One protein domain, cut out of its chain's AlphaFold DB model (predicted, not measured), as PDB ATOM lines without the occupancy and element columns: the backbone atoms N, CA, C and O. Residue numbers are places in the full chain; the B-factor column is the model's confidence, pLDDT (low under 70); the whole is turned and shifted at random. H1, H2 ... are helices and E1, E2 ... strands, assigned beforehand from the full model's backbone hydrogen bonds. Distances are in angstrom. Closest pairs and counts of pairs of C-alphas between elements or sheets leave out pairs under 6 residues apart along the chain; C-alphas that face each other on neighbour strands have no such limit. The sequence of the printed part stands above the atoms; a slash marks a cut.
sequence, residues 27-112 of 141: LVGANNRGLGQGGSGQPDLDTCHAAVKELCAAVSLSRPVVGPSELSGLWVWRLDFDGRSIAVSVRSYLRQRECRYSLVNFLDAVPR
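What this domain is: This is residues 27 to 112 of the 141 residues of an uncharacterized protein of Streptomyces paludis (UniProt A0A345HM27). A strongly twisted four-stranded sheet has one face covered by the long helix H2, which crosses the strands; H1 packs on that face's margin, leaving the other face bare. The printed part has 86 residues, with two named helices and four named strands in the order E1 H1 E2 E3 E4 H2 along the chain, mixed in class; the antiparallel sheet's order is E1 E4 E3 E2. The whole is compact, radius of gyration of the C-alphas 12.5 A, spanning 35 by 28 by 23 A.

How they stand to each other: Look at E2, residues 63 to 68, E3, 75 to 81, and E4, 84 to 89: two hairpins, N 65 to O 78 at 2.8 A, N 89 to O 77 at 2.9 A. E1, residues 34 to 38, pairs with E4, N 37 to O 88 at 2.9 A. H2, residues 96 to 112, has height 8.2 A over the sheet; H1, residues 45 to 58, has 6.1 A. They only just touch, with 3 pairs within 8 A, only at their ends; the closest C-alphas, Cys 56 and Pro 111, are 6.0 A apart. Every O i to N i+4 pair is within hydrogen-bond range in H1, 11 of 13 in H2.

Where its parts are: Find E1 from C-alpha 34 at (46.709, -16.909, 72.265); H2 runs 25.2 A to C-alpha 112 at (38.937, -18.023, 84.752).

The domain as a whole: The printed part has no cut or long link; residues 30 and 32 are under pLDDT 70.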
ATOM      1  N   LEU A  27      48.212 -15.844  77.913       84.75
ATOM      2  CA  LEU A  27      46.872 -16.376  78.079       84.75
ATOM      3  C   LEU A  27      46.432 -17.053  76.785       84.75
ATOM      4  O   LEU A  27      46.420 -16.440  75.712       84.75
ATOM      5  N   VAL A  28      46.045 -18.315  76.899       84.31
ATOM      6  CA  VAL A  28      45.589 -19.139  75.785       84.31
ATOM      7  C   VAL A  28      44.133 -19.526  76.040       84.31
ATOM      8  O   VAL A  28      43.794 -20.003  77.116       84.31
ATOM      9  N   GLY A  29      43.259 -19.267  75.066       77.75
ATOM     10  CA  GLY A  29      41.853 -19.672  75.128       77.75
ATOM     11  C   GLY A  29      41.649 -21.146  74.766       77.75
ATOM     12  O   GLY A  29      42.571 -21.809  74.294       77.75
ATOM     13  N   ALA A  30      40.411 -21.633  74.894       67.81
ATOM     14  CA  ALA A  30      40.037 -23.046  74.725       67.81
ATOM     15  C   ALA A  30      40.479 -23.703  73.395       67.81
ATOM     16  O   ALA A  30      40.701 -24.905  73.352       67.81
ATOM     17  N   ASN A  31      40.672 -22.923  72.325       71.50
ATOM     18  CA  ASN A  31      41.119 -23.422  71.015       71.50
ATOM     19  C   ASN A  31      42.642 -23.303  70.802       71.50
ATOM     20  O   ASN A  31      43.085 -23.077  69.674       71.50
ATOM     21  N   ASN A  32      43.443 -23.321  71.872       69.00
ATOM     22  CA  ASN A  32      44.883 -23.029  71.840       69.00
ATOM     23  C   ASN A  32      45.235 -21.686  71.166       69.00
ATOM     24  O   ASN A  32      46.359 -21.445  70.718       69.00
ATOM     25  N   ARG A  33      44.265 -20.768  71.096       74.12
ATOM     26  CA  ARG A  33      44.456 -19.437  70.520       74.12
ATOM     27  C   ARG A  33      44.961 -18.497  71.601       74.12
ATOM     28  O   ARG A  33      44.259 -18.242  72.575       74.12
ATOM     29  N   GLY A  34      46.167 -17.963  71.410       79.31
ATOM     30  CA  GLY A  34      46.709 -16.909  72.265       79.31
ATOM     31  C   GLY A  34      45.801 -15.679  72.243       79.31
ATOM     32  O   GLY A  34      45.601 -15.086  71.183       79.31
ATOM     33  N   LEU A  35      45.254 -15.329  73.404       82.56
ATOM     34  CA  LEU A  35      44.378 -14.177  73.597       82.56
ATOM     35  C   LEU A  35      45.212 -12.931  73.900       82.56
ATOM     36  O   LEU A  35      45.086 -11.929  73.204       82.56
ATOM     37  N   GLY A  36      46.126 -13.029  74.866       86.56
ATOM     38  CA  GLY A  36      47.003 -11.943  75.304       86.56
ATOM     39  C   GLY A  36      48.303 -12.481  75.894       86.56
ATOM     40  O   GLY A  36      48.422 -13.677  76.154       86.56
ATOM     41  N   GLN A  37      49.291 -11.617  76.070       88.94
ATOM     42  CA  GLN A  37      50.565 -11.939  76.718       88.94
ATOM     43  C   GLN A  37      51.045 -10.757  77.564       88.94
ATOM     44  O   GLN A  37      50.523  -9.651  77.408       88.94
ATOM     45  N   GLY A  38      52.051 -10.981  78.407       85.75
ATOM     46  CA  GLY A  38      52.696  -9.908  79.165       85.75
ATOM     47  C   GLY A  38      53.268  -8.815  78.255       85.75
ATOM     48  O   GLY A  38      53.786  -9.104  77.172       85.75
ATOM     49  N   GLY A  39      53.149  -7.556  78.690       77.75
ATOM     50  CA  GLY A  39      53.721  -6.399  77.985       77.75
ATOM     51  C   GLY A  39      55.253  -6.412  77.972       77.75
ATOM     52  O   GLY A  39      55.867  -6.059  76.967       77.75
ATOM     53  N   SER A  40      55.862  -6.907  79.050       77.00
ATOM     54  CA  SER A  40      57.306  -7.068  79.205       77.00
ATOM     55  C   SER A  40      57.683  -8.505  79.563       77.00
ATOM     56  O   SER A  40      56.947  -9.223  80.247       77.00
ATOM     57  N   GLY A  41      58.856  -8.914  79.084       79.06
ATOM     58  CA  GLY A  41      59.498 -10.141  79.529       79.06
ATOM     59  C   GLY A  41      60.027  -9.981  80.954       79.06
ATOM     60  O   GLY A  41      60.553  -8.930  81.308       79.06
ATOM     61  N   GLN A  42      59.853 -11.022  81.751       80.00
ATOM     62  CA  GLN A  42      60.266 -11.128  83.141       80.00
ATOM     63  C   GLN A  42      61.603 -11.873  83.240       80.00
ATOM     64  O   GLN A  42      61.901 -12.702  82.377       80.00
ATOM     65  N   PRO A  43      62.422 -11.585  84.259       78.44
ATOM     66  CA  PRO A  43      63.721 -12.231  84.434       78.44
ATOM     67  C   PRO A  43      63.617 -13.728  84.759       78.44
ATOM     68  O   PRO A  43      64.490 -14.493  84.363       78.44
ATOM     69  N   ASP A  44      62.548 -14.147  85.437       79.50
ATOM     70  CA  ASP A  44      62.369 -15.508  85.941       79.50
ATOM     71  C   ASP A  44      60.880 -15.904  86.017       79.50
ATOM     72  O   ASP A  44      59.972 -15.080  85.822       79.50
ATOM     73  N   LEU A  45      60.622 -17.192  86.274       79.56
ATOM     74  CA  LEU A  45      59.270 -17.736  86.410       79.56
ATOM     75  C   LEU A  45      58.502 -17.178  87.611       79.56
ATOM     76  O   LEU A  45      57.287 -17.011  87.508       79.56
ATOM     77  N   ASP A  46      59.165 -16.875  88.724       82.44
ATOM     78  CA  ASP A  46      58.494 -16.380  89.928       82.44
ATOM     79  C   ASP A  46      57.947 -14.966  89.708       82.44
ATOM     80  O   ASP A  46      56.785 -14.678  90.012       82.44
ATOM     81  N   THR A  47      58.738 -14.113  89.060       83.38
ATOM     82  CA  THR A  47      58.344 -12.779  88.612       83.38
ATOM     83  C   THR A  47      57.251 -12.867  87.545       83.38
ATOM     84  O   THR A  47      56.294 -12.090  87.557       83.38
ATOM     85  N   CYS A  48      57.318 -13.866  86.660       84.19
ATOM     86  CA  CYS A  48      56.258 -14.153  85.695       84.19
ATOM     87  C   CYS A  48      54.937 -14.541  86.381       84.19
ATOM     88  O   CYS A  48      53.880 -14.001  86.046       84.19
ATOM     89  N   HIS A  49      54.984 -15.409  87.392       83.38
ATOM     90  CA  HIS A  49      53.820 -15.774  88.194       83.38
ATOM     91  C   HIS A  49      53.256 -14.587  88.978       83.38
ATOM     92  O   HIS A  49      52.033 -14.428  89.043       83.38
ATOM     93  N   ALA A  50      54.117 -13.745  89.549       85.94
ATOM     94  CA  ALA A  50      53.702 -12.522  90.227       85.94
ATOM     95  C   ALA A  50      52.960 -11.580  89.267       85.94
ATOM     96  O   ALA A  50      51.874 -11.108  89.601       85.94
ATOM     97  N   ALA A  51      53.470 -11.400  88.044       86.12
ATOM     98  CA  ALA A  51      52.824 -10.586  87.017       86.12
ATOM     99  C   ALA A  51      51.444 -11.133  86.600       86.12
ATOM    100  O   ALA A  51      50.518 -10.353  86.374       86.12
ATOM    101  N   VAL A  52      51.261 -12.459  86.528       86.62
ATOM    102  CA  VAL A  52      49.937 -13.049  86.246       86.62
ATOM    103  C   VAL A  52      48.974 -12.855  87.418       86.62
ATOM    104  O   VAL A  52      47.807 -12.530  87.202       86.62
ATOM    105  N   LYS A  53      49.436 -13.022  88.663       87.00
ATOM    106  CA  LYS A  53      48.607 -12.754  89.850       87.00
ATOM    107  C   LYS A  53      48.168 -11.294  89.899       87.00
ATOM    108  O   LYS A  53      47.001 -11.019  90.169       87.00
ATOM    109  N   GLU A  54      49.082 -10.380  89.589       87.31
ATOM    110  CA  GLU A  54      48.778  -8.961  89.474       87.31
ATOM    111  C   GLU A  54      47.744  -8.700  88.378       87.31
ATOM    112  O   GLU A  54      46.749  -8.039  88.647       87.31
ATOM    113  N   LEU A  55      47.920  -9.267  87.179       87.75
ATOM    114  CA  LEU A  55      46.937  -9.163  86.100       87.75
ATOM    115  C   LEU A  55      45.543  -9.592  86.569       87.75
ATOM    116  O   LEU A  55      44.579  -8.867  86.336       87.75
ATOM    117  N   CYS A  56      45.424 -10.745  87.230       88.31
ATOM    118  CA  CYS A  56      44.137 -11.243  87.711       88.31
ATOM    119  C   CYS A  56      43.491 -10.306  88.743       88.31
ATOM    120  O   CYS A  56      42.273 -10.148  88.730       88.31
ATOM    121  N   ALA A  57      44.285  -9.664  89.604       88.06
ATOM    122  CA  ALA A  57      43.791  -8.690  90.579       88.06
ATOM    123  C   ALA A  57      43.461  -7.323  89.946       88.06
ATOM    124  O   ALA A  57      42.515  -6.654  90.357       88.06
ATOM    125  N   ALA A  58      44.229  -6.910  88.938       88.69
ATOM    126  CA  ALA A  58      44.163  -5.589  88.328       88.69
ATOM    127  C   ALA A  58      43.203  -5.506  87.133       88.69
ATOM    128  O   ALA A  58      42.812  -4.404  86.753       88.69
ATOM    129  N   VAL A  59      42.802  -6.631  86.528       88.31
ATOM    130  CA  VAL A  59      42.036  -6.652  85.266       88.31
ATOM    131  C   VAL A  59      40.767  -5.797  85.319       88.31
ATOM    132  O   VAL A  59      40.495  -5.058  84.375       88.31
ATOM    133  N   SER A  60      40.036  -5.807  86.434       87.38
ATOM    134  CA  SER A  60      38.811  -5.013  86.606       87.38
ATOM    135  C   SER A  60      39.061  -3.512  86.801       87.38
ATOM    136  O   SER A  60      38.162  -2.714  86.559       87.38
ATOM    137  N   LEU A  61      40.265  -3.128  87.233       88.69
ATOM    138  CA  LEU A  61      40.685  -1.737  87.465       88.69
ATOM    139  C   LEU A  61      41.538  -1.179  86.319       88.69
ATOM    140  O   LEU A  61      41.868   0.005  86.286       88.69
ATOM    141  N   SER A  62      41.935  -2.044  85.394       89.69
ATOM    142  CA  SER A  62      42.828  -1.705  84.303       89.69
ATOM    143  C   SER A  62      42.121  -0.953  83.177       89.69
ATOM    144  O   SER A  62      40.924  -1.100  82.925       89.69
ATOM    145  N   ARG A  63      42.889  -0.131  82.463       91.19
ATOM    146  CA  ARG A  63      42.424   0.671  81.341       91.19
ATOM    147  C   ARG A  63      42.754  -0.029  80.020       91.19
ATOM    148  O   ARG A  63      43.926  -0.101  79.647       91.19
ATOM    149  N   PRO A  64      41.750  -0.492  79.259       91.88
ATOM    150  CA  PRO A  64      41.987  -1.002  77.920       91.88
ATOM    151  C   PRO A  64      42.307   0.131  76.944       91.88
ATOM    152  O   PRO A  64      41.603   1.141  76.872       91.88
ATOM    153  N   VAL A  65      43.340  -0.072  76.135       91.69
ATOM    154  CA  VAL A  65      43.748   0.819  75.049       91.69
ATOM    155  C   VAL A  65      43.725   0.027  73.746       91.69
ATOM    156  O   VAL A  65      44.318  -1.043  73.647       91.69
ATOM    157  N   VAL A  66      43.035   0.546  72.731       92.12
ATOM    158  CA  VAL A  66      42.937  -0.076  71.402       92.12
ATOM    159  C   VAL A  66      43.348   0.947  70.357       92.12
ATOM    160  O   VAL A  66      42.761   2.026  70.295       92.12
ATOM    161  N   GLY A  67      44.313   0.605  69.510       90.31
ATOM    162  CA  GLY A  67      44.820   1.522  68.492       90.31
ATOM    163  C   GLY A  67      45.648   0.825  67.416       90.31
ATOM    164  O   GLY A  67      45.948  -0.366  67.539       90.31
ATOM    165  N   PRO A  68      45.999   1.537  66.338       87.19
ATOM    166  CA  PRO A  68      46.920   1.019  65.341       87.19
ATOM    167  C   PRO A  68      48.332   0.905  65.931       87.19
ATOM    168  O   PRO A  68      48.764   1.719  66.747       87.19
ATOM    169  N   SER A  69      49.049  -0.137  65.535       84.69
ATOM    170  CA  SER A  69      50.451  -0.347  65.866       84.69
ATOM    171  C   SER A  69      51.328   0.495  64.943       84.69
ATOM    172  O   SER A  69      51.197   0.401  63.728       84.69
ATOM    173  N   GLU A  70      52.291   1.226  65.497       75.69
ATOM    174  CA  GLU A  70      53.237   2.049  64.728       75.69
ATOM    175  C   GLU A  70      54.079   1.226  63.750       75.69
ATOM    176  O   GLU A  70      54.440   1.705  62.682       75.69
ATOM    177  N   LEU A  71      54.375  -0.028  64.100       75.69
ATOM    178  CA  LEU A  71      55.232  -0.906  63.301       75.69
ATOM    179  C   LEU A  71      54.521  -1.506  62.086       75.69
ATOM    180  O   LEU A  71      55.180  -1.896  61.131       75.69
ATOM    181  N   SER A  72      53.197  -1.661  62.145       79.69
ATOM    182  CA  SER A  72      52.451  -2.430  61.137       79.69
ATOM    183  C   SER A  72      51.209  -1.727  60.594       79.69
ATOM    184  O   SER A  72      50.613  -2.214  59.643       79.69
ATOM    185  N   GLY A  73      50.765  -0.629  61.212       84.06
ATOM    186  CA  GLY A  73      49.472   0.011  60.941       84.06
ATOM    187  C   GLY A  73      48.257  -0.819  61.381       84.06
ATOM    188  O   GLY A  73      47.126  -0.347  61.310       84.06
ATOM    189  N   LEU A  74      48.475  -2.048  61.857       89.50
ATOM    190  CA  LEU A  74      47.428  -2.983  62.252       89.50
ATOM    191  C   LEU A  74      46.923  -2.691  63.663       89.50
ATOM    192  O   LEU A  74      47.686  -2.295  64.540       89.50
ATOM    193  N   TRP A  75      45.647  -2.957  63.907       91.00
ATOM    194  CA  TRP A  75      45.012  -2.768  65.203       91.00
ATOM    195  C   TRP A  75      45.563  -3.741  66.238       91.00
ATOM    196  O   TRP A  75      45.551  -4.955  66.047       91.00
ATOM    197  N   VAL A  76      45.997  -3.208  67.367       92.44
ATOM    198  CA  VAL A  76      46.430  -3.962  68.542       92.44
ATOM    199  C   VAL A  76      45.723  -3.399  69.766       92.44
ATOM    200  O   VAL A  76      45.173  -2.293  69.741       92.44
ATOM    201  N   TRP A  77      45.693  -4.186  70.829       92.44
ATOM    202  CA  TRP A  77      45.186  -3.734  72.112       92.44
ATOM    203  C   TRP A  77      46.240  -3.952  73.188       92.44
ATOM    204  O   TRP A  77      47.100  -4.831  73.080       92.44
ATOM    205  N   ARG A  78      46.160  -3.123  74.219       92.25
ATOM    206  CA  ARG A  78      46.984  -3.178  75.418       92.25
ATOM    207  C   ARG A  78      46.120  -2.886  76.632       92.25
ATOM    208  O   ARG A  78      45.089  -2.224  76.519       92.25
ATOM    209  N   LEU A  79      46.530  -3.409  77.769       91.25
ATOM    210  CA  LEU A  79      45.894  -3.205  79.048       91.25
ATOM    211  C   LEU A  79      46.881  -2.474  79.948       91.25
ATOM    212  O   LEU A  79      47.954  -3.003  80.242       91.25
ATOM    213  N   ASP A  80      46.510  -1.262  80.345       90.94
ATOM    214  CA  ASP A  80      47.341  -0.404  81.178       90.94
ATOM    215  C   ASP A  80      46.805  -0.413  82.610       90.94
ATOM    216  O   ASP A  80      45.613  -0.223  82.844       90.94
ATOM    217  N   PHE A  81      47.681  -0.612  83.583       88.06
ATOM    218  CA  PHE A  81      47.368  -0.511  85.002       88.06
ATOM    219  C   PHE A  81      48.525   0.191  85.700       88.06
ATOM    220  O   PHE A  81      49.678  -0.078  85.380       88.06
ATOM    221  N   ASP A  82      48.220   1.133  86.590       86.44
ATOM    222  CA  ASP A  82      49.221   1.930  87.315       86.44
ATOM    223  C   ASP A  82      50.309   2.553  86.412       86.44
ATOM    224  O   ASP A  82      51.510   2.494  86.663       86.44
ATOM    225  N   GLY A  83      49.891   3.085  85.258       83.12
ATOM    226  CA  GLY A  83      50.799   3.713  84.295       83.12
ATOM    227  C   GLY A  83      51.708   2.749  83.522       83.12
ATOM    228  O   GLY A  83      52.505   3.214  82.712       83.12
ATOM    229  N   ARG A  84      51.579   1.428  83.697       84.88
ATOM    230  CA  ARG A  84      52.347   0.411  82.962       84.88
ATOM    231  C   ARG A  84      51.465  -0.529  82.147       84.88
ATOM    232  O   ARG A  84      50.315  -0.786  82.483       84.88
ATOM    233  N   SER A  85      52.043  -1.066  81.077       85.88
ATOM    234  CA  SER A  85      51.439  -2.110  80.249       85.88
ATOM    235  C   SER A  85      51.518  -3.444  80.982       85.88
ATOM    236  O   SER A  85      52.604  -4.007  81.131       85.88
ATOM    237  N   ILE A  86      50.379  -3.948  81.454       88.12
ATOM    238  CA  ILE A  86      50.319  -5.261  82.103       88.12
ATOM    239  C   ILE A  86      50.048  -6.370  81.087       88.12
ATOM    240  O   ILE A  86      50.562  -7.469  81.249       88.12
ATOM    241  N   ALA A  87      49.315  -6.094  80.003       89.44
ATOM    242  CA  ALA A  87      49.005  -7.088  78.977       89.44
ATOM    243  C   ALA A  87      48.908  -6.481  77.576       89.44
ATOM    244  O   ALA A  87      48.439  -5.361  77.403       89.44
ATOM    245  N   VAL A  88      49.277  -7.253  76.555       90.94
ATOM    246  CA  VAL A  88      49.184  -6.866  75.139       90.94
ATOM    247  C   VAL A  88      48.580  -7.974  74.287       90.94
ATOM    248  O   VAL A  88      48.690  -9.167  74.588       90.94
ATOM    249  N   SER A  89      48.000  -7.586  73.152       89.12
ATOM    250  CA  SER A  89      47.519  -8.523  72.142       89.12
ATOM    251  C   SER A  89      48.667  -9.348  71.546       89.12
ATOM    252  O   SER A  89      49.649  -8.797  71.035       89.12
ATOM    253  N   VAL A  90      48.509 -10.676  71.520       83.88
ATOM    254  CA  VAL A  90      49.483 -11.602  70.903       83.88
ATOM    255  C   VAL A  90      49.604 -11.374  69.393       83.88
ATOM    256  O   VAL A  90      50.663 -11.598  68.808       83.88
ATOM    257  N   ARG A  91      48.524 -10.927  68.749       83.88
ATOM    258  CA  ARG A  91      48.435 -10.712  67.302       83.88
ATOM    259  C   ARG A  91      47.979  -9.295  66.998       83.88
ATOM    260  O   ARG A  91      47.341  -8.656  67.828       83.88
ATOM    261  N   SER A  92      48.307  -8.842  65.795       87.00
ATOM    262  CA  SER A  92      47.776  -7.606  65.234       87.00
ATOM    263  C   SER A  92      46.618  -7.929  64.290       87.00
ATOM    264  O   SER A  92      46.628  -8.969  63.631       87.00
ATOM    265  N   TYR A  93      45.621  -7.054  64.240       87.69
ATOM    266  CA  TYR A  93      44.350  -7.259  63.552       87.69
ATOM    267  C   TYR A  93      44.171  -6.255  62.416       87.69
ATOM    268  O   TYR A  93      44.546  -5.091  62.531       87.69
ATOM    269  N   LEU A  94      43.541  -6.683  61.325       87.88
ATOM    270  CA  LEU A  94      43.230  -5.791  60.204       87.88
ATOM    271  C   LEU A  94      42.087  -4.830  60.548       87.88
ATOM    272  O   LEU A  94      42.071  -3.695  60.079       87.88
ATOM    273  N   ARG A  95      41.134  -5.263  61.386       91.19
ATOM    274  CA  ARG A  95      39.941  -4.482  61.734       91.19
ATOM    275  C   ARG A  95      39.905  -4.136  63.220       91.19
ATOM    276  O   ARG A  95      40.105  -4.994  64.079       91.19
ATOM    277  N   GLN A  96      39.508  -2.900  63.534       90.12
ATOM    278  CA  GLN A  96      39.309  -2.443  64.917       90.12
ATOM    279  C   GLN A  96      38.310  -3.322  65.684       90.12
ATOM    280  O   GLN A  96      38.506  -3.614  66.861       90.12
ATOM    281  N   ARG A  97      37.234  -3.758  65.015       92.69
ATOM    282  CA  ARG A  97      36.195  -4.600  65.620       92.69
ATOM    283  C   ARG A  97      36.747  -5.955  66.073       92.69
ATOM    284  O   ARG A  97      36.449  -6.380  67.181       92.69
ATOM    285  N   GLU A  98      37.574  -6.602  65.254       90.00
ATOM    286  CA  GLU A  98      38.223  -7.879  65.598       90.00
ATOM    287  C   GLU A  98      39.189  -7.713  66.772       90.00
ATOM    288  O   GLU A  98      39.200  -8.529  67.692       90.00
ATOM    289  N   CYS A  99      39.933  -6.604  66.780       90.56
ATOM    290  CA  CYS A  99      40.807  -6.244  67.888       90.56
ATOM    291  C   CYS A  99      40.025  -6.086  69.205       90.56
ATOM    292  O   CYS A  99      40.386  -6.684  70.219       90.56
ATOM    293  N   ARG A 100      38.899  -5.360  69.180       91.75
ATOM    294  CA  ARG A 100      38.010  -5.211  70.345       91.75
ATOM    295  C   ARG A 100      37.412  -6.542  70.797       91.75
ATOM    296  O   ARG A 100      37.373  -6.793  71.995       91.75
ATOM    297  N   TYR A 101      36.996  -7.409  69.874       91.56
ATOM    298  CA  TYR A 101      36.517  -8.746  70.237       91.56
ATOM    299  C   TYR A 101      37.596  -9.577  70.930       91.56
ATOM    300  O   TYR A 101      37.318 -10.225  71.935       91.56
ATOM    301  N   SER A 102      38.837  -9.529  70.440       89.81
ATOM    302  CA  SER A 102      39.955 -10.194  71.110       89.81
ATOM    303  C   SER A 102      40.187  -9.661  72.521       89.81
ATOM    304  O   SER A 102      40.486 -10.463  73.402       89.81
ATOM    305  N   LEU A 103      40.059  -8.350  72.733       90.56
ATOM    306  CA  LEU A 103      40.180  -7.738  74.055       90.56
ATOM    307  C   LEU A 103      39.059  -8.204  74.994       90.56
ATOM    308  O   LEU A 103      39.341  -8.605  76.116       90.56
ATOM    309  N   VAL A 104      37.802  -8.201  74.543       91.62
ATOM    310  CA  VAL A 104      36.666  -8.679  75.355       91.62
ATOM    311  C   VAL A 104      36.857 -10.144  75.748       91.62
ATOM    312  O   VAL A 104      36.715 -10.486  76.917       91.62
ATOM    313  N   ASN A 105      37.267 -10.994  74.801       90.19
ATOM    314  CA  ASN A 105      37.564 -12.399  75.081       90.19
ATOM    315  C   ASN A 105      38.713 -12.561  76.082       90.19
ATOM    316  O   ASN A 105      38.692 -13.474  76.900       90.19
ATOM    317  N   PHE A 106      39.726 -11.693  76.017       89.81
ATOM    318  CA  PHE A 106      40.810 -11.687  76.991       89.81
ATOM    319  C   PHE A 106      40.294 -11.322  78.388       89.81
ATOM    320  O   PHE A 106      40.550 -12.063  79.332       89.81
ATOM    321  N   LEU A 107      39.519 -10.241  78.515       90.31
ATOM    322  CA  LEU A 107      38.973  -9.786  79.796       90.31
ATOM    323  C   LEU A 107      38.028 -10.816  80.442       90.31
ATOM    324  O   LEU A 107      38.081 -10.987  81.653       90.31
ATOM    325  N   ASP A 108      37.216 -11.535  79.658       89.88
ATOM    326  CA  ASP A 108      36.357 -12.619  80.174       89.88
ATOM    327  C   ASP A 108      37.163 -13.869  80.579       89.88
ATOM    328  O   ASP A 108      36.802 -14.590  81.511       89.88
ATOM    329  N   ALA A 109      38.281 -14.131  79.896       87.69
ATOM    330  CA  ALA A 109      39.112 -15.297  80.162       87.69
ATOM    331  C   ALA A 109      40.038 -15.122  81.375       87.69
ATOM    332  O   ALA A 109      40.293 -16.107  82.066       87.69
ATOM    333  N   VAL A 110      40.533 -13.909  81.656       87.31
ATOM    334  CA  VAL A 110      41.498 -13.656  82.747       87.31
ATOM    335  C   VAL A 110      41.001 -14.162  84.112       87.31
ATOM    336  O   VAL A 110      41.733 -14.930  84.732       87.31
ATOM    337  N   PRO A 111      39.771 -13.858  84.576       84.44
ATOM    338  CA  PRO A 111      39.286 -14.338  85.876       84.44
ATOM    339  C   PRO A 111      39.162 -15.865  85.979       84.44
ATOM    340  O   PRO A 111      39.123 -16.414  87.076       84.44
ATOM    341  N   ARG A 112      39.072 -16.560  84.839       84.19
ATOM    342  CA  ARG A 112      38.937 -18.023  84.752       84.19
ATOM    343  C   ARG A 112      40.257 -18.715  84.414       84.19
ATOM    344  O   ARG A 112      40.294 -19.944  84.315       84.19
TER     345      ARG A 112